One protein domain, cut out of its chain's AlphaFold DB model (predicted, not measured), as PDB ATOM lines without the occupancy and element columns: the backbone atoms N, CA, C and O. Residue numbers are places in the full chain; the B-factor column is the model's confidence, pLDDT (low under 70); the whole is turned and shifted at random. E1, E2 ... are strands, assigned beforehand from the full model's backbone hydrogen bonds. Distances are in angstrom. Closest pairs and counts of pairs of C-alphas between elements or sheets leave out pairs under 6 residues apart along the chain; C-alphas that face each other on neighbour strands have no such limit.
ATOM      1  N   LEU A  75      10.267  74.388  79.923       92.94
ATOM      2  CA  LEU A  75       9.276  74.300  78.861       92.94
ATOM      3  C   LEU A  75      10.004  74.111  77.538       92.94
ATOM      4  O   LEU A  75      10.806  74.961  77.151       92.94
ATOM      5  N   ALA A  76       9.744  73.003  76.842       92.38
ATOM      6  CA  ALA A  76      10.350  72.777  75.539       92.38
ATOM      7  C   ALA A  76       9.882  73.835  74.539       92.38
ATOM      8  O   ALA A  76       8.711  74.244  74.518       92.38
ATOM      9  N   ASP A  77      10.799  74.223  73.664       93.00
ATOM     10  CA  ASP A  77      10.454  74.963  72.463       93.00
ATOM     11  C   ASP A  77       9.647  74.046  71.522       93.00
ATOM     12  O   ASP A  77       9.555  72.818  71.692       93.00
ATOM     13  N   LEU A  78       9.022  74.647  70.517       92.44
ATOM     14  CA  LEU A  78       8.462  73.914  69.388       92.44
ATOM     15  C   LEU A  78       9.554  73.023  68.743       92.44
ATOM     16  O   LEU A  78      10.743  73.359  68.800       92.44
ATOM     17  N   PRO A  79       9.181  71.878  68.138       89.00
ATOM     18  CA  PRO A  79      10.138  70.871  67.686       89.00
ATOM     19  C   PRO A  79      11.212  71.435  66.757       89.00
ATOM     20  O   PRO A  79      10.918  72.229  65.876       89.00
ATOM     21  N   GLY A  80      12.448  70.939  66.842       85.19
ATOM     22  CA  GLY A  80      13.549  71.344  65.954       85.19
ATOM     23  C   GLY A  80      13.369  70.996  64.466       85.19
ATOM     24  O   GLY A  80      14.348  71.032  63.737       85.19
ATOM     25  N   ARG A  81      12.164  70.638  64.012       90.62
ATOM     26  CA  ARG A  81      11.748  70.440  62.613       90.62
ATOM     27  C   ARG A  81      10.678  71.468  62.254       90.62
ATOM     28  O   ARG A  81      10.070  72.027  63.157       90.62
ATOM     29  N   LYS A  82      10.391  71.676  60.965       91.12
ATOM     30  CA  LYS A  82       9.268  72.531  60.536       91.12
ATOM     31  C   LYS A  82       7.998  72.202  61.360       91.12
ATOM     32  O   LYS A  82       7.629  71.021  61.406       91.12
ATOM     33  N   PRO A  83       7.366  73.199  62.013       94.00
ATOM     34  CA  PRO A  83       6.168  72.965  62.812       94.00
ATOM     35  C   PRO A  83       5.023  72.395  61.969       94.00
ATOM     36  O   PRO A  83       4.877  72.735  60.791       94.00
ATOM     37  N   ALA A  84       4.216  71.537  62.581       95.31
ATOM     38  CA  ALA A  84       3.050  70.882  62.000       95.31
ATOM     39  C   ALA A  84       1.864  70.938  62.971       95.31
ATOM     40  O   ALA A  84       2.035  71.200  64.161       95.31
ATOM     41  N   VAL A  85       0.654  70.701  62.458       95.38
ATOM     42  CA  VAL A  85      -0.569  70.658  63.275       95.38
ATOM     43  C   VAL A  85      -0.427  69.616  64.387       95.38
ATOM     44  O   VAL A  85       0.046  68.509  64.137       95.38
ATOM     45  N   GLY A  86      -0.820  69.988  65.605       93.31
ATOM     46  CA  GLY A  86      -0.667  69.182  66.818       93.31
ATOM     47  C   GLY A  86       0.638  69.426  67.580       93.31
ATOM     48  O   GLY A  86       0.731  69.054  68.748       93.31
ATOM     49  N   ASP A  87       1.632  70.093  66.981       95.25
ATOM     50  CA  ASP A  87       2.844  70.454  67.716       95.25
ATOM     51  C   ASP A  87       2.518  71.458  68.831       95.25
ATOM     52  O   ASP A  87       1.738  72.398  68.661       95.25
ATOM     53  N   VAL A  88       3.166  71.282  69.979       96.12
ATOM     54  CA  VAL A  88       3.072  72.186  71.130       96.12
ATOM     55  C   VAL A  88       4.463  72.609  71.548       96.12
ATOM     56  O   VAL A  88       5.350  71.764  71.567       96.12
ATOM     57  N   GLY A  89       4.681  73.871  71.896       95.50
ATOM     58  CA  GLY A  89       5.939  74.332  72.477       95.50
ATOM     59  C   GLY A  89       6.071  75.842  72.513       95.50
ATOM     60  O   GLY A  89       5.232  76.563  71.976       95.50
ATOM     61  N   ARG A  90       7.125  76.332  73.163       94.62
ATOM     62  CA  ARG A  90       7.444  77.760  73.123       94.62
ATOM     63  C   ARG A  90       7.953  78.167  71.752       94.62
ATOM     64  O   ARG A  90       8.578  77.387  71.027       94.62
ATOM     65  N   LEU A  91       7.725  79.426  71.429       90.81
ATOM     66  CA  LEU A  91       8.413  80.062  70.325       90.81
ATOM     67  C   LEU A  91       9.917  80.159  70.661       90.81
ATOM     68  O   LEU A  91      10.261  80.550  71.776       90.81
ATOM     69  N   PRO A  92      10.835  79.764  69.758       83.44
ATOM     70  CA  PRO A  92      12.267  79.796  70.045       83.44
ATOM     71  C   PRO A  92      12.755  81.213  70.390       83.44
ATOM     72  O   PRO A  92      12.590  82.139  69.606       83.44
ATOM     73  N   SER A  93      13.405  81.359  71.549       69.81
ATOM     74  CA  SER A  93      13.775  82.654  72.155       69.81
ATOM     75  C   SER A  93      15.127  83.239  71.704       69.81
ATOM     76  O   SER A  93      15.531  84.291  72.199       69.81
ATOM     77  N   VAL A  94      15.888  82.567  70.837       65.19
ATOM     78  CA  VAL A  94      17.244  83.027  70.474       65.19
ATOM     79  C   VAL A  94      17.213  84.249  69.550       65.19
ATOM     80  O   VAL A  94      16.354  84.373  68.680       65.19
ATOM     81  N   SER A  95      18.170  85.157  69.755       59.22
ATOM     82  CA  SER A  95      18.248  86.497  69.149       59.22
ATOM     83  C   SER A  95      18.333  86.517  67.618       59.22
ATOM     84  O   SER A  95      18.067  87.549  67.012       59.22
ATOM     85  N   ASP A  96      18.677  85.399  66.980       57.44
ATOM     86  CA  ASP A  96      18.705  85.213  65.525       57.44
ATOM     87  C   ASP A  96      17.376  84.675  64.944       57.44
ATOM     88  O   ASP A  96      17.228  84.571  63.722       57.44
ATOM     89  N   ARG A  97      16.390  84.365  65.801       62.78
ATOM     90  CA  ARG A  97      15.075  83.788  65.451       62.78
ATOM     91  C   ARG A  97      13.907  84.710  65.786       62.78
ATOM     92  O   ARG A  97      12.824  84.256  66.138       62.78
ATOM     93  N   GLN A  98      14.141  86.009  65.649       72.31
ATOM     94  CA  GLN A  98      13.133  87.042  65.850       72.31
ATOM     95  C   GLN A  98      11.904  86.802  64.963       72.31
ATOM     96  O   GLN A  98      12.022  86.601  63.750       72.31
ATOM     97  N   PHE A  99      10.728  86.825  65.585       86.12
ATOM     98  CA  PHE A  99       9.444  86.761  64.901       86.12
ATOM     99  C   PHE A  99       9.140  88.146  64.367       86.12
ATOM    100  O   PHE A  99       9.195  89.101  65.129       86.12
ATOM    101  N   ARG A 100       8.822  88.263  63.084       92.81
ATOM    102  CA  ARG A 100       8.436  89.547  62.494       92.81
ATOM    103  C   ARG A 100       6.946  89.552  62.252       92.81
ATOM    104  O   ARG A 100       6.440  88.631  61.607       92.81
ATOM    105  N   VAL A 101       6.256  90.560  62.765       94.56
ATOM    106  CA  VAL A 101       4.858  90.793  62.408       94.56
ATOM    107  C   VAL A 101       4.818  91.171  60.928       94.56
ATOM    108  O   VAL A 101       5.460  92.126  60.508       94.56
ATOM    109  N   ILE A 102       4.126  90.364  60.126       93.94
ATOM    110  CA  ILE A 102       3.902  90.639  58.701       93.94
ATOM    111  C   ILE A 102       2.676  91.532  58.542       93.94
ATOM    112  O   ILE A 102       2.679  92.417  57.700       93.94
ATOM    113  N   GLN A 103       1.619  91.230  59.298       93.12
ATOM    114  CA  GLN A 103       0.334  91.899  59.167       93.12
ATOM    115  C   GLN A 103      -0.461  91.771  60.463       93.12
ATOM    116  O   GLN A 103      -0.649  90.661  60.972       93.12
ATOM    117  N   VAL A 104      -0.981  92.882  60.971       94.81
ATOM    118  CA  VAL A 104      -2.009  92.874  62.019       94.81
ATOM    119  C   VAL A 104      -3.371  92.648  61.365       94.81
ATOM    120  O   VAL A 104      -3.724  93.336  60.411       94.81
ATOM    121  N   ILE A 105      -4.123  91.657  61.845       94.38
ATOM    122  CA  ILE A 105      -5.450  91.328  61.304       94.38
ATOM    123  C   ILE A 105      -6.539  92.046  62.096       94.38
ATOM    124  O   ILE A 105      -7.427  92.664  61.518       94.38
ATOM    125  N   ASP A 106      -6.471  91.947  63.421       95.00
ATOM    126  CA  ASP A 106      -7.361  92.620  64.361       95.00
ATOM    127  C   ASP A 106      -6.665  92.744  65.730       95.00
ATOM    128  O   ASP A 106      -5.493  92.388  65.864       95.00
ATOM    129  N   GLY A 107      -7.381  93.221  66.755       95.56
ATOM    130  CA  GLY A 107      -6.853  93.434  68.111       95.56
ATOM    131  C   GLY A 107      -6.300  92.188  68.823       95.56
ATOM    132  O   GLY A 107      -5.635  92.322  69.848       95.56
ATOM    133  N   LEU A 108      -6.572  90.980  68.315       96.31
ATOM    134  CA  LEU A 108      -6.168  89.705  68.919       96.31
ATOM    135  C   LEU A 108      -5.491  88.733  67.937       96.31
ATOM    136  O   LEU A 108      -5.175  87.598  68.319       96.31
ATOM    137  N   ASN A 109      -5.310  89.125  66.676       95.94
ATOM    138  CA  ASN A 109      -4.816  88.254  65.616       95.94
ATOM    139  C   ASN A 109      -3.787  88.967  64.739       95.94
ATOM    140  O   ASN A 109      -3.999  90.090  64.282       95.94
ATOM    141  N   ALA A 110      -2.700  88.269  64.424       96.06
ATOM    142  CA  ALA A 110      -1.691  88.752  63.491       96.06
ATOM    143  C   ALA A 110      -1.096  87.604  62.672       96.06
ATOM    144  O   ALA A 110      -1.151  86.434  63.055       96.06
ATOM    145  N   ILE A 111      -0.495  87.943  61.542       95.69
ATOM    146  CA  ILE A 111       0.339  87.043  60.756       95.69
ATOM    147  C   ILE A 111       1.788  87.370  61.083       95.69
ATOM    148  O   ILE A 111       2.218  88.516  60.973       95.69
ATOM    149  N   ILE A 112       2.546  86.353  61.470       95.44
ATOM    150  CA  ILE A 112       3.956  86.468  61.817       95.44
ATOM    151  C   ILE A 112       4.810  85.601  60.897       95.44
ATOM    152  O   ILE A 112       4.403  84.521  60.458       95.44
ATOM    153  N   SER A 113       6.026  86.060  60.631       93.75
ATOM    154  CA  SER A 113       7.076  85.268  60.011       93.75
ATOM    155  C   SER A 113       8.071  84.807  61.059       93.75
ATOM    156  O   SER A 113       8.546  85.604  61.863       93.75
ATOM    157  N   LEU A 114       8.433  83.532  60.998       90.50
ATOM    158  CA  LEU A 114       9.451  82.934  61.842       90.50
ATOM    159  C   LEU A 114      10.518  82.236  61.012       90.50
ATOM    160  O   LEU A 114      10.237  81.564  60.015       90.50
ATOM    161  N   ARG A 115      11.765  82.394  61.452       89.88
ATOM    162  CA  ARG A 115      12.910  81.689  60.893       89.88
ATOM    163  C   ARG A 115      13.146  80.410  61.690       89.88
ATOM    164  O   ARG A 115      13.534  80.449  62.854       89.88
ATOM    165  N   TRP A 116      12.897  79.273  61.056       86.62
ATOM    166  CA  TRP A 116      13.037  77.959  61.665       86.62
ATOM    167  C   TRP A 116      14.350  77.307  61.278       86.62
ATOM    168  O   TRP A 116      14.622  77.128  60.098       86.62
ATOM    169  N   HIS A 117      15.143  76.885  62.254       84.44
ATOM    170  CA  HIS A 117      16.346  76.106  61.993       84.44
ATOM    171  C   HIS A 117      16.071  74.652  62.322       84.44
ATOM    172  O   HIS A 117      15.581  74.348  63.410       84.44
ATOM    173  N   ASN A 118      16.432  73.754  61.405       84.25
ATOM    174  CA  ASN A 118      16.418  72.338  61.728       84.25
ATOM    175  C   ASN A 118      17.503  72.066  62.778       84.25
ATOM    176  O   ASN A 118      18.684  72.068  62.448       84.25
ATOM    177  N   LYS A 119      17.121  71.888  64.042       84.44
ATOM    178  CA  LYS A 119      18.053  71.638  65.147       84.44
ATOM    179  C   LYS A 119      18.179  70.136  65.346       84.44
ATOM    180  O   LYS A 119      17.198  69.478  65.689       84.44
ATOM    181  N   GLN A 120      19.384  69.608  65.179       83.62
ATOM    182  CA  GLN A 120      19.712  68.234  65.548       83.62
ATOM    183  C   GLN A 120      20.740  68.251  66.674       83.62
ATOM    184  O   GLN A 120      21.689  69.027  66.646       83.62
ATOM    185  N   VAL A 121      20.549  67.404  67.683       82.94
ATOM    186  CA  VAL A 121      21.576  67.150  68.697       82.94
ATOM    187  C   VAL A 121      22.240  65.832  68.327       82.94
ATOM    188  O   VAL A 121      21.576  64.799  68.296       82.94
ATOM    189  N   ARG A 122      23.534  65.868  68.014       86.88
ATOM    190  CA  ARG A 122      24.346  64.680  67.727       86.88
ATOM    191  C   ARG A 122      25.313  64.436  68.869       86.88
ATOM    192  O   ARG A 122      25.827  65.384  69.449       86.88
ATOM    193  N   ILE A 123      25.587  63.176  69.187       84.25
ATOM    194  CA  ILE A 123      26.645  62.830  70.141       84.25
ATOM    195  C   ILE A 123      27.937  62.618  69.352       84.25
ATOM    196  O   ILE A 123      28.030  61.682  68.564       84.25
ATOM    197  N   ILE A 124      28.929  63.480  69.561       87.25
ATOM    198  CA  ILE A 124      30.264  63.378  68.960       87.25
ATOM    199  C   ILE A 124      31.258  63.198  70.106       87.25
ATOM    200  O   ILE A 124      31.350  64.053  70.987       87.25
ATOM    201  N   ASN A 125      31.974  62.070  70.135       89.31
ATOM    202  CA  ASN A 125      32.935  61.730  71.198       89.31
ATOM    203  C   ASN A 125      32.332  61.840  72.615       89.31
ATOM    204  O   ASN A 125      32.898  62.475  73.506       89.31
ATOM    205  N   GLY A 126      31.122  61.302  72.804       81.06
ATOM    206  CA  GLY A 126      30.398  61.358  74.082       81.06
ATOM    207  C   GLY A 126      29.896  62.752  74.481       81.06
ATOM    208  O   GLY A 126      29.320  62.907  75.554       81.06
ATOM    209  N   SER A 127      30.093  63.767  73.635       78.12
ATOM    210  CA  SER A 127      29.619  65.129  73.869       78.12
ATOM    211  C   SER A 127      28.429  65.448  72.962       78.12
ATOM    212  O   SER A 127      28.535  65.280  71.747       78.12
ATOM    213  N   PRO A 128      27.304  65.935  73.504       77.81
ATOM    214  CA  PRO A 128      26.231  66.486  72.690       77.81
ATOM    215  C   PRO A 128      26.697  67.758  71.967       77.81
ATOM    216  O   PRO A 128      27.152  68.718  72.585       77.81
ATOM    217  N   VAL A 129      26.569  67.752  70.644       83.44
ATOM    218  CA  VAL A 129      26.837  68.864  69.734       83.44
ATOM    219  C   VAL A 129      25.523  69.237  69.059       83.44
ATOM    220  O   VAL A 129      24.816  68.379  68.528       83.44
ATOM    221  N   VAL A 130      25.176  70.520  69.108       83.44
ATOM    222  CA  VAL A 130      23.991  71.054  68.431       83.44
ATOM    223  C   VAL A 130      24.385  71.448  67.014       83.44
ATOM    224  O   VAL A 130      25.203  72.344  66.826       83.44
ATOM    225  N   GLU A 131      23.789  70.796  66.026       87.44
ATOM    226  CA  GLU A 131      23.951  71.109  64.611       87.44
ATOM    227  C   GLU A 131      22.704  71.841  64.104       87.44
ATOM    228  O   GLU A 131      21.565  71.422  64.348       87.44
ATOM    229  N   TYR A 132      22.925  72.952  63.403       86.56
ATOM    230  CA  TYR A 132      21.867  73.735  62.779       86.56
ATOM    231  C   TYR A 132      21.852  73.459  61.279       86.56
ATOM    232  O   TYR A 132      22.771  73.826  60.551       86.56
ATOM    233  N   GLY A 133      20.784  72.821  60.815       87.31
ATOM    234  CA  GLY A 133      20.496  72.667  59.400       87.31
ATOM    235  C   GLY A 133      20.046  73.978  58.752       87.31
ATOM    236  O   GLY A 133      19.989  75.042  59.376       87.31
ATOM    237  N   ARG A 134      19.673  73.882  57.471       88.44
ATOM    238  CA  ARG A 134      19.172  75.027  56.704       88.44
ATOM    239  C   ARG A 134      17.980  75.678  57.405       88.44
ATOM    240  O   ARG A 134      17.044  75.003  57.835       88.44
ATOM    241  N   SER A 135      18.034  77.002  57.463       88.19
ATOM    242  CA  SER A 135      16.933  77.840  57.907       88.19
ATOM    243  C   SER A 135      15.771  77.780  56.911       88.19
ATOM    244  O   SER A 135      15.985  77.902  55.706       88.19
ATOM    245  N   GLN A 136      14.543  77.674  57.406       90.12
ATOM    246  CA  GLN A 136      13.304  77.756  56.638       90.12
ATOM    247  C   GLN A 136      12.452  78.911  57.157       90.12
ATOM    248  O   GLN A 136      12.309  79.092  58.363       90.12
ATOM    249  N   LYS A 137      11.861  79.693  56.253       92.12
ATOM    250  CA  LYS A 137      10.862  80.699  56.622       92.12
ATOM    251  C   LYS A 137       9.515  79.998  56.787       92.12
ATOM    252  O   LYS A 137       9.075  79.284  55.889       92.12
ATOM    253  N   VAL A 138       8.877  80.189  57.930       93.38
ATOM    254  CA  VAL A 138       7.521  79.714  58.208       93.38
ATOM    255  C   VAL A 138       6.658  80.941  58.475       93.38
ATOM    256  O   VAL A 138       7.092  81.884  59.134       93.38
ATOM    257  N   THR A 139       5.448  80.944  57.933       95.31
ATOM    258  CA  THR A 139       4.458  81.984  58.206       95.31
ATOM    259  C   THR A 139       3.335  81.360  59.016       95.31
ATOM    260  O   THR A 139       2.876  80.256  58.704       95.31
ATOM    261  N   ALA A 140       2.921  82.045  60.073       96.69
ATOM    262  CA  ALA A 140       1.907  81.563  60.992       96.69
ATOM    263  C   ALA A 140       0.917  82.673  61.344       96.69
ATOM    264  O   ALA A 140       1.286  83.834  61.482       96.69
ATOM    265  N   TRP A 141      -0.337  82.288  61.520       97.56
ATOM    266  CA  TRP A 141      -1.387  83.095  62.109       97.56
ATOM    267  C   TRP A 141      -1.360  82.904  63.622       97.56
ATOM    268  O   TRP A 141      -1.652  81.811  64.110       97.56
ATOM    269  N   ILE A 142      -1.042  83.948  64.377       96.62
ATOM    270  CA  ILE A 142      -1.093  83.930  65.839       96.62
ATOM    271  C   ILE A 142      -2.459  84.436  66.314       96.62
ATOM    272  O   ILE A 142      -2.949  85.450  65.817       96.62
ATOM    273  N   ARG A 143      -3.112  83.700  67.222       96.56
ATOM    274  CA  ARG A 143      -4.467  84.001  67.721       96.56
ATOM    275  C   ARG A 143      -4.477  84.276  69.215       96.56
ATOM    276  O   ARG A 143      -3.763  83.615  69.957       96.56
ATOM    277  N   GLY A 144      -5.381  85.143  69.664       93.81
ATOM    278  CA  GLY A 144      -5.652  85.366  71.086       93.81
ATOM    279  C   GLY A 144      -4.545  86.133  71.805       93.81
ATOM    280  O   GLY A 144      -4.308  85.903  72.990       93.81
ATOM    281  N   ILE A 145      -3.834  87.005  71.089       93.75
ATOM    282  CA  ILE A 145      -2.748  87.820  71.640       93.75
ATOM    283  C   ILE A 145      -3.005  89.262  71.277       93.75
ATOM    284  O   ILE A 145      -3.199  89.546  70.101       93.75
ATOM    285  N   SER A 146      -2.973  90.142  72.280       94.62
ATOM    286  CA  SER A 146      -3.110  91.577  72.051       94.62
ATOM    287  C   SER A 146      -2.099  92.052  71.012       94.62
ATOM    288  O   SER A 146      -0.895  91.832  71.164       94.62
ATOM    289  N   THR A 147      -2.608  92.695  69.968       95.69
ATOM    290  CA  THR A 147      -1.821  93.286  68.881       95.69
ATOM    291  C   THR A 147      -1.644  94.792  69.051       95.69
ATOM    292  O   THR A 147      -1.145  95.451  68.149       95.69
ATOM    293  N   GLU A 148      -2.009  95.349  70.209       94.88
ATOM    294  CA  GLU A 148      -1.934  96.792  70.489       94.88
ATOM    295  C   GLU A 148      -0.533  97.375  70.246       94.88
ATOM    296  O   GLU A 148      -0.394  98.481  69.738       94.88
ATOM    297  N   ASN A 149       0.509  96.591  70.538       91.06
ATOM    298  CA  ASN A 149       1.908  96.978  70.342       91.06
ATOM    299  C   ASN A 149       2.521  96.395  69.062       91.06
ATOM    300  O   ASN A 149       3.745  96.343  68.929       91.06
ATOM    301  N   PHE A 150       1.702  95.868  68.154       94.50
ATOM    302  CA  PHE A 150       2.192  95.311  66.904       94.50
ATOM    303  C   PHE A 150       2.170  96.385  65.827       94.50
ATOM    304  O   PHE A 150       1.154  97.020  65.566       94.50
ATOM    305  N   SER A 151       3.299  96.524  65.151       90.00
ATOM    306  CA  SER A 151       3.391  97.194  63.863       90.00
ATOM    307  C   SER A 151       4.133  96.292  62.887       90.00
ATOM    308  O   SER A 151       4.816  95.346  63.295       90.00
ATOM    309  N   ASP A 152       3.982  96.571  61.597       85.94
ATOM    310  CA  ASP A 152       4.669  95.823  60.553       85.94
ATOM    311  C   ASP A 152       6.184  95.824  60.797       85.94
ATOM    312  O   ASP A 152       6.782  96.833  61.171       85.94
ATOM    313  N   ASP A 153       6.796  94.656  60.618       85.88
ATOM    314  CA  ASP A 153       8.215  94.376  60.857       85.88
ATOM    315  C   ASP A 153       8.684  94.426  62.327       85.88
ATOM    316  O   ASP A 153       9.855  94.157  62.614       85.88
ATOM    317  N   THR A 154       7.780  94.663  63.284       88.75
ATOM    318  CA  THR A 154       8.128  94.591  64.709       88.75
ATOM    319  C   THR A 154       8.553  93.184  65.105       88.75
ATOM    320  O   THR A 154       7.942  92.178  64.724       88.75
ATOM    321  N   VAL A 155       9.613  93.129  65.915       88.69
ATOM    322  CA  VAL A 155      10.098  91.899  66.530       88.69
ATOM    323  C   VAL A 155       9.187  91.523  67.690       88.69
ATOM    324  O   VAL A 155       9.112  92.224  68.694       88.69
ATOM    325  N   TYR A 156       8.537  90.377  67.563       86.75
ATOM    326  CA  TYR A 156       7.721  89.786  68.607       86.75
ATOM    327  C   TYR A 156       8.528  88.733  69.370       86.75
ATOM    328  O   TYR A 156       9.185  87.887  68.762       86.75
ATOM    329  N   THR A 157       8.489  88.762  70.699       86.44
ATOM    330  CA  THR A 157       9.047  87.713  71.560       86.44
ATOM    331  C   THR A 157       8.020  87.338  72.613       86.44
ATOM    332  O   THR A 157       7.338  88.194  73.169       86.44
ATOM    333  N   ASP A 158       7.886  86.039  72.873       87.06
ATOM    334  CA  ASP A 158       6.891  85.547  73.812       87.06
ATOM    335  C   ASP A 158       7.349  84.248  74.476       87.06
ATOM    336  O   ASP A 158       7.788  83.314  73.803       87.06
ATOM    337  N   GLY A 159       7.272  84.208  75.807       88.69
ATOM    338  CA  GLY A 159       7.674  83.054  76.614       88.69
ATOM    339  C   GLY A 159       6.584  81.992  76.799       88.69
ATOM    340  O   GLY A 159       6.854  80.961  77.419       88.69
ATOM    341  N   ARG A 160       5.365  82.224  76.300       93.50
ATOM    342  CA  ARG A 160       4.227  81.306  76.417       93.50
ATOM    343  C   ARG A 160       4.425  80.064  75.557       93.50
ATOM    344  O   ARG A 160       5.189  80.028  74.591       93.50
ATOM    345  N   VAL A 161       3.680  79.025  75.919       95.12
ATOM    346  CA  VAL A 161       3.557  77.803  75.130       95.12
ATOM    347  C   VAL A 161       2.463  78.000  74.091       95.12
ATOM    348  O   VAL A 161       1.407  78.558  74.378       95.12
ATOM    349  N   PHE A 162       2.715  77.524  72.882       96.38
ATOM    350  CA  PHE A 162       1.790  77.577  71.763       96.38
ATOM    351  C   PHE A 162       1.408  76.176  71.322       96.38
ATOM    352  O   PHE A 162       2.245  75.279  71.320       96.38
ATOM    353  N   HIS A 163       0.162  76.013  70.897       96.38
ATOM    354  CA  HIS A 163      -0.326  74.844  70.181       96.38
ATOM    355  C   HIS A 163      -0.579  75.211  68.713       96.38
ATOM    356  O   HIS A 163      -1.257  76.201  68.417       96.38
ATOM    357  N   VAL A 164      -0.050  74.405  67.791       96.88
ATOM    358  CA  VAL A 164      -0.342  74.492  66.358       96.88
ATOM    359  C   VAL A 164      -1.705  73.846  66.095       96.88
ATOM    360  O   VAL A 164      -1.811  72.678  65.736       96.88
ATOM    361  N   SER A 165      -2.763  74.622  66.301       96.19
ATOM    362  CA  SER A 165      -4.154  74.145  66.294       96.19
ATOM    363  C   SER A 165      -4.692  73.718  64.921       96.19
ATOM    364  O   SER A 165      -5.682  72.997  64.852       96.19
ATOM    365  N   GLY A 166      -4.070  74.160  63.826       97.00
ATOM    366  CA  GLY A 166      -4.554  73.888  62.475       97.00
ATOM    367  C   GLY A 166      -3.869  74.744  61.418       97.00
ATOM    368  O   GLY A 166      -2.773  75.270  61.635       97.00
ATOM    369  N   THR A 167      -4.536  74.905  60.280       97.94
ATOM    370  CA  THR A 167      -4.144  75.815  59.201       97.94
ATOM    371  C   THR A 167      -5.258  76.815  58.904       97.94
ATOM    372  O   THR A 167      -6.426  76.579  59.213       97.94
ATOM    373  N   ARG A 168      -4.900  77.960  58.320       97.12
ATOM    374  CA  ARG A 168      -5.850  78.975  57.861       97.12
ATOM    375  C   ARG A 168      -5.373  79.593  56.559       97.12
ATOM    376  O   ARG A 168      -4.183  79.851  56.402       97.12
ATOM    377  N   THR A 169      -6.313  79.851  55.659       96.62
ATOM    378  CA  THR A 169      -6.057  80.578  54.415       96.62
ATOM    379  C   THR A 169      -6.405  82.050  54.596       96.62
ATOM    380  O   THR A 169      -7.424  82.371  55.213       96.62
ATOM    381  N   TYR A 170      -5.569  82.939  54.069       90.50
ATOM    382  CA  TYR A 170      -5.826  84.377  54.022       90.50
ATOM    383  C   TYR A 170      -5.528  84.932  52.630       90.50
ATOM    384  O   TYR A 170      -4.690  84.384  51.909       90.50
ATOM    385  N   ALA A 171      -6.234  85.998  52.257       90.75
ATOM    386  CA  ALA A 171      -5.940  86.752  51.048       90.75
ATOM    387  C   ALA A 171      -4.735  87.661  51.310       90.75
ATOM    388  O   ALA A 171      -4.747  88.438  52.267       90.75
ATOM    389  N   SER A 172      -3.692  87.542  50.498       86.50
ATOM    390  CA  SER A 172      -2.542  88.442  50.540       86.50
ATOM    391  C   SER A 172      -2.825  89.729  49.769       86.50
ATOM    392  O   SER A 172      -3.739  89.813  48.951       86.50
ATOM    393  N   THR A 173      -2.024  90.757  50.036       81.75
ATOM    394  CA  THR A 173      -2.158  92.089  49.431       81.75
ATOM    395  C   THR A 173      -1.936  92.104  47.917       81.75
ATOM    396  O   THR A 173      -2.348  93.047  47.251       81.75
ATOM    397  N   ASP A 174      -1.302  91.070  47.364       89.00
ATOM    398  CA  ASP A 174      -1.097  90.856  45.927       89.00
ATOM    399  C   ASP A 174      -2.285  90.151  45.236       89.00
ATOM    400  O   ASP A 174      -2.201  89.819  44.057       89.00
ATOM    401  N   GLY A 175      -3.387  89.906  45.955       90.31
ATOM    402  CA  GLY A 175      -4.563  89.199  45.441       90.31
ATOM    403  C   GLY A 175      -4.433  87.671  45.446       90.31
ATOM    404  O   GLY A 175      -5.367  86.979  45.037       90.31
ATOM    405  N   GLY A 176      -3.308  87.129  45.923       93.44
ATOM    406  CA  GLY A 176      -3.120  85.698  46.133       93.44
ATOM    407  C   GLY A 176      -3.821  85.169  47.387       93.44
ATOM    408  O   GLY A 176      -4.313  85.914  48.235       93.44
ATOM    409  N   THR A 177      -3.833  83.846  47.538       94.81
ATOM    410  CA  THR A 177      -4.237  83.182  48.785       94.81
ATOM    411  C   THR A 177      -3.065  82.414  49.365       94.81
ATOM    412  O   THR A 177      -2.417  81.644  48.659       94.81
ATOM    413  N   ASN A 178      -2.829  82.566  50.663       94.50
ATOM    414  CA  ASN A 178      -1.749  81.894  51.373       94.50
ATOM    415  C   ASN A 178      -2.309  81.042  52.513       94.50
ATOM    416  O   ASN A 178      -3.133  81.515  53.294       94.50
ATOM    417  N   THR A 179      -1.827  79.804  52.641       96.38
ATOM    418  CA  THR A 179      -2.174  78.905  53.753       96.38
ATOM    419  C   THR A 179      -1.069  78.922  54.801       96.38
ATOM    420  O   THR A 179       0.090  78.636  54.502       96.38
ATOM    421  N   VAL A 180      -1.428  79.231  56.045       97.31
ATOM    422  CA  VAL A 180      -0.498  79.365  57.176       97.31
ATOM    423  C   VAL A 180      -0.913  78.488  58.347       97.31
ATOM    424  O   VAL A 180      -2.073  78.099  58.464       97.31
ATOM    425  N   LEU A 181       0.038  78.168  59.222       97.75
ATOM    426  CA  LEU A 181      -0.238  77.462  60.477       97.75
ATOM    427  C   LEU A 181      -0.954  78.386  61.464       97.75
ATOM    428  O   LEU A 181      -0.680  79.580  61.476       97.75
ATOM    429  N   VAL A 182      -1.811  77.845  62.326       97.88
ATOM    430  CA  VAL A 182      -2.503  78.614  63.371       97.88
ATOM    431  C   VAL A 182      -1.888  78.321  64.733       97.88
ATOM    432  O   VAL A 182      -2.047  77.222  65.267       97.88
ATOM    433  N   LEU A 183      -1.222  79.317  65.310       97.00
ATOM    434  CA  LEU A 183      -0.624  79.270  66.639       97.00
ATOM    435  C   LEU A 183      -1.579  79.877  67.662       97.00
ATOM    436  O   LEU A 183      -1.957  81.045  67.558       97.00
ATOM    437  N   GLN A 184      -1.935  79.092  68.671       96.38
ATOM    438  CA  GLN A 184      -2.785  79.532  69.771       96.38
ATOM    439  C   GLN A 184      -2.037  79.369  71.100       96.38
ATOM    440  O   GLN A 184      -1.465  78.297  71.323       96.38
ATOM    441  N   PRO A 185      -2.030  80.384  71.984       95.94
ATOM    442  CA  PRO A 185      -1.518  80.248  73.336       95.94
ATOM    443  C   PRO A 185      -2.183  79.073  74.047       95.94
ATOM    444  O   PRO A 185      -3.408  78.931  74.043       95.94
ATOM    445  N   LEU A 186      -1.358  78.233  74.650       94.25
ATOM    446  CA  LEU A 186      -1.769  77.110  75.466       94.25
ATOM    447  C   LEU A 186      -1.356  77.406  76.901       94.25
ATOM    448  O   LEU A 186      -0.164  77.451  77.212       94.25
ATOM    449  N   ASP A 187      -2.343  77.581  77.776       91.88
ATOM    450  CA  ASP A 187      -2.071  77.645  79.203       91.88
ATOM    451  C   ASP A 187      -1.730  76.245  79.713       91.88
ATOM    452  O   ASP A 187      -2.589  75.375  79.877       91.88
ATOM    453  N   VAL A 188      -0.435  76.015  79.908       92.06
ATOM    454  CA  VAL A 188       0.069  74.771  80.479       92.06
ATOM    455  C   VAL A 188       0.079  74.803  82.004       92.06
ATOM    456  O   VAL A 188       0.220  73.744  82.602       92.06
ATOM    457  N   THR A 189      -0.108  75.964  82.639       88.56
ATOM    458  CA  THR A 189       0.010  76.157  84.096       88.56
ATOM    459  C   THR A 189      -0.812  75.156  84.913       88.56
ATOM    460  O   THR A 189      -0.255  74.583  85.845       88.56
ATOM    461  N   PRO A 190      -2.072  74.827  84.555       88.06
ATOM    462  CA  PRO A 190      -2.849  73.819  85.282       88.06
ATOM    463  C   PRO A 190      -2.253  72.401  85.229       88.06
ATOM    464  O   PRO A 190      -2.611  71.544  86.035       88.06
ATOM    465  N   PHE A 191      -1.377  72.132  84.256       85.69
ATOM    466  CA  PHE A 191      -0.736  70.837  84.009       85.69
ATOM    467  C   PHE A 191       0.746  70.824  84.367       85.69
ATOM    468  O   PHE A 191       1.317  69.746  84.555       85.69
ATOM    469  N   LEU A 192       1.358  72.005  84.482       79.88
ATOM    470  CA  LEU A 192       2.604  72.215  85.195       79.88
ATOM    471  C   LEU A 192       2.288  71.979  86.661       79.88
ATOM    472  O   LEU A 192       2.154  72.908  87.451       79.88
TER     473      LEU A 192
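Overview. This is residues 75 to 192 of the 266 residues of the protein "SHD1 domain-containing protein" of marine sediment metagenome (UniProt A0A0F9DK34). You are looking at one strongly twisted, curled sheet of six strands, from which the far part of the long hairpin E3 and E4, residues 121 to 130, sticks out as a two-stranded arm. The edges, E1 and E2, stay apart, and the long link from E4 to E5 runs past the E2 edge before it comes back to the E1 side. The printed part has 118 residues, with no named helix and six strands in the order E1 to E6 along the chain; the class is all strand. Across the mixed sheet the order is E1, E5, E6, E4, E3, E2. The whole is compact, with a radius of gyration of the C-alphas of 15.3 A, and spans 52 by 37 by 24 A, the arm making much of the length.

Arrangement. Begin with E4, residues 127 to 143, and E3, residues 109 to 124, an antiparallel hairpin; N 114 and O 138 are 2.8 A apart, and nearer the tip N 124 and O 127 are 2.9 A apart, both within hydrogen-bond range. E4 bends by 82 degrees at residue 139. Beyond that bend, look for E6, residues 177 to 186, the parallel neighbour of E4, where N 141 and O 181 are within range at 2.7 A. E5, residues 161 to 171, forms an antiparallel hairpin with E6, with N 165 and O 182 at 2.9 A; E5 bends by 70 degrees at residue 166. On the other side of E5 from E6 is the edge strand E1, residues 88 to 90, antiparallel, with N 162 and O 89 at 2.8 A. At the opposite edge, E2, residues 99 to 106, forms a hairpin with E3, with N 111 and O 103 at 2.8 A. E2, E3 and E4 are a meander, each strand the antiparallel neighbour of the one before.

Along the chain. Find C-alpha 88 at (3.072, 72.186, 71.130), where E1 begins. E3 starts at C-alpha 109, (-4.816, 88.254, 65.616), and runs 43.1 A to C-alpha 124; E4 returns over 39.4 A. E2 measures 17.8 A, E5 27.4 A, and E6 27.5 A, ending at C-alpha 186, (-1.769, 77.110, 75.466).

Size, cuts and confidence. The two C-alphas farthest apart, those of Asn 125 and Gly 175, are 53.1 A apart. The printed part has no cut. Its long link, E4 to E5, has 17 residues; there look for residues 155 to 156, paired antiparallel with residues 99 to 100 of E2. The mean pLDDT of the printed part is 90.0, with residues 93 to 97 under 70.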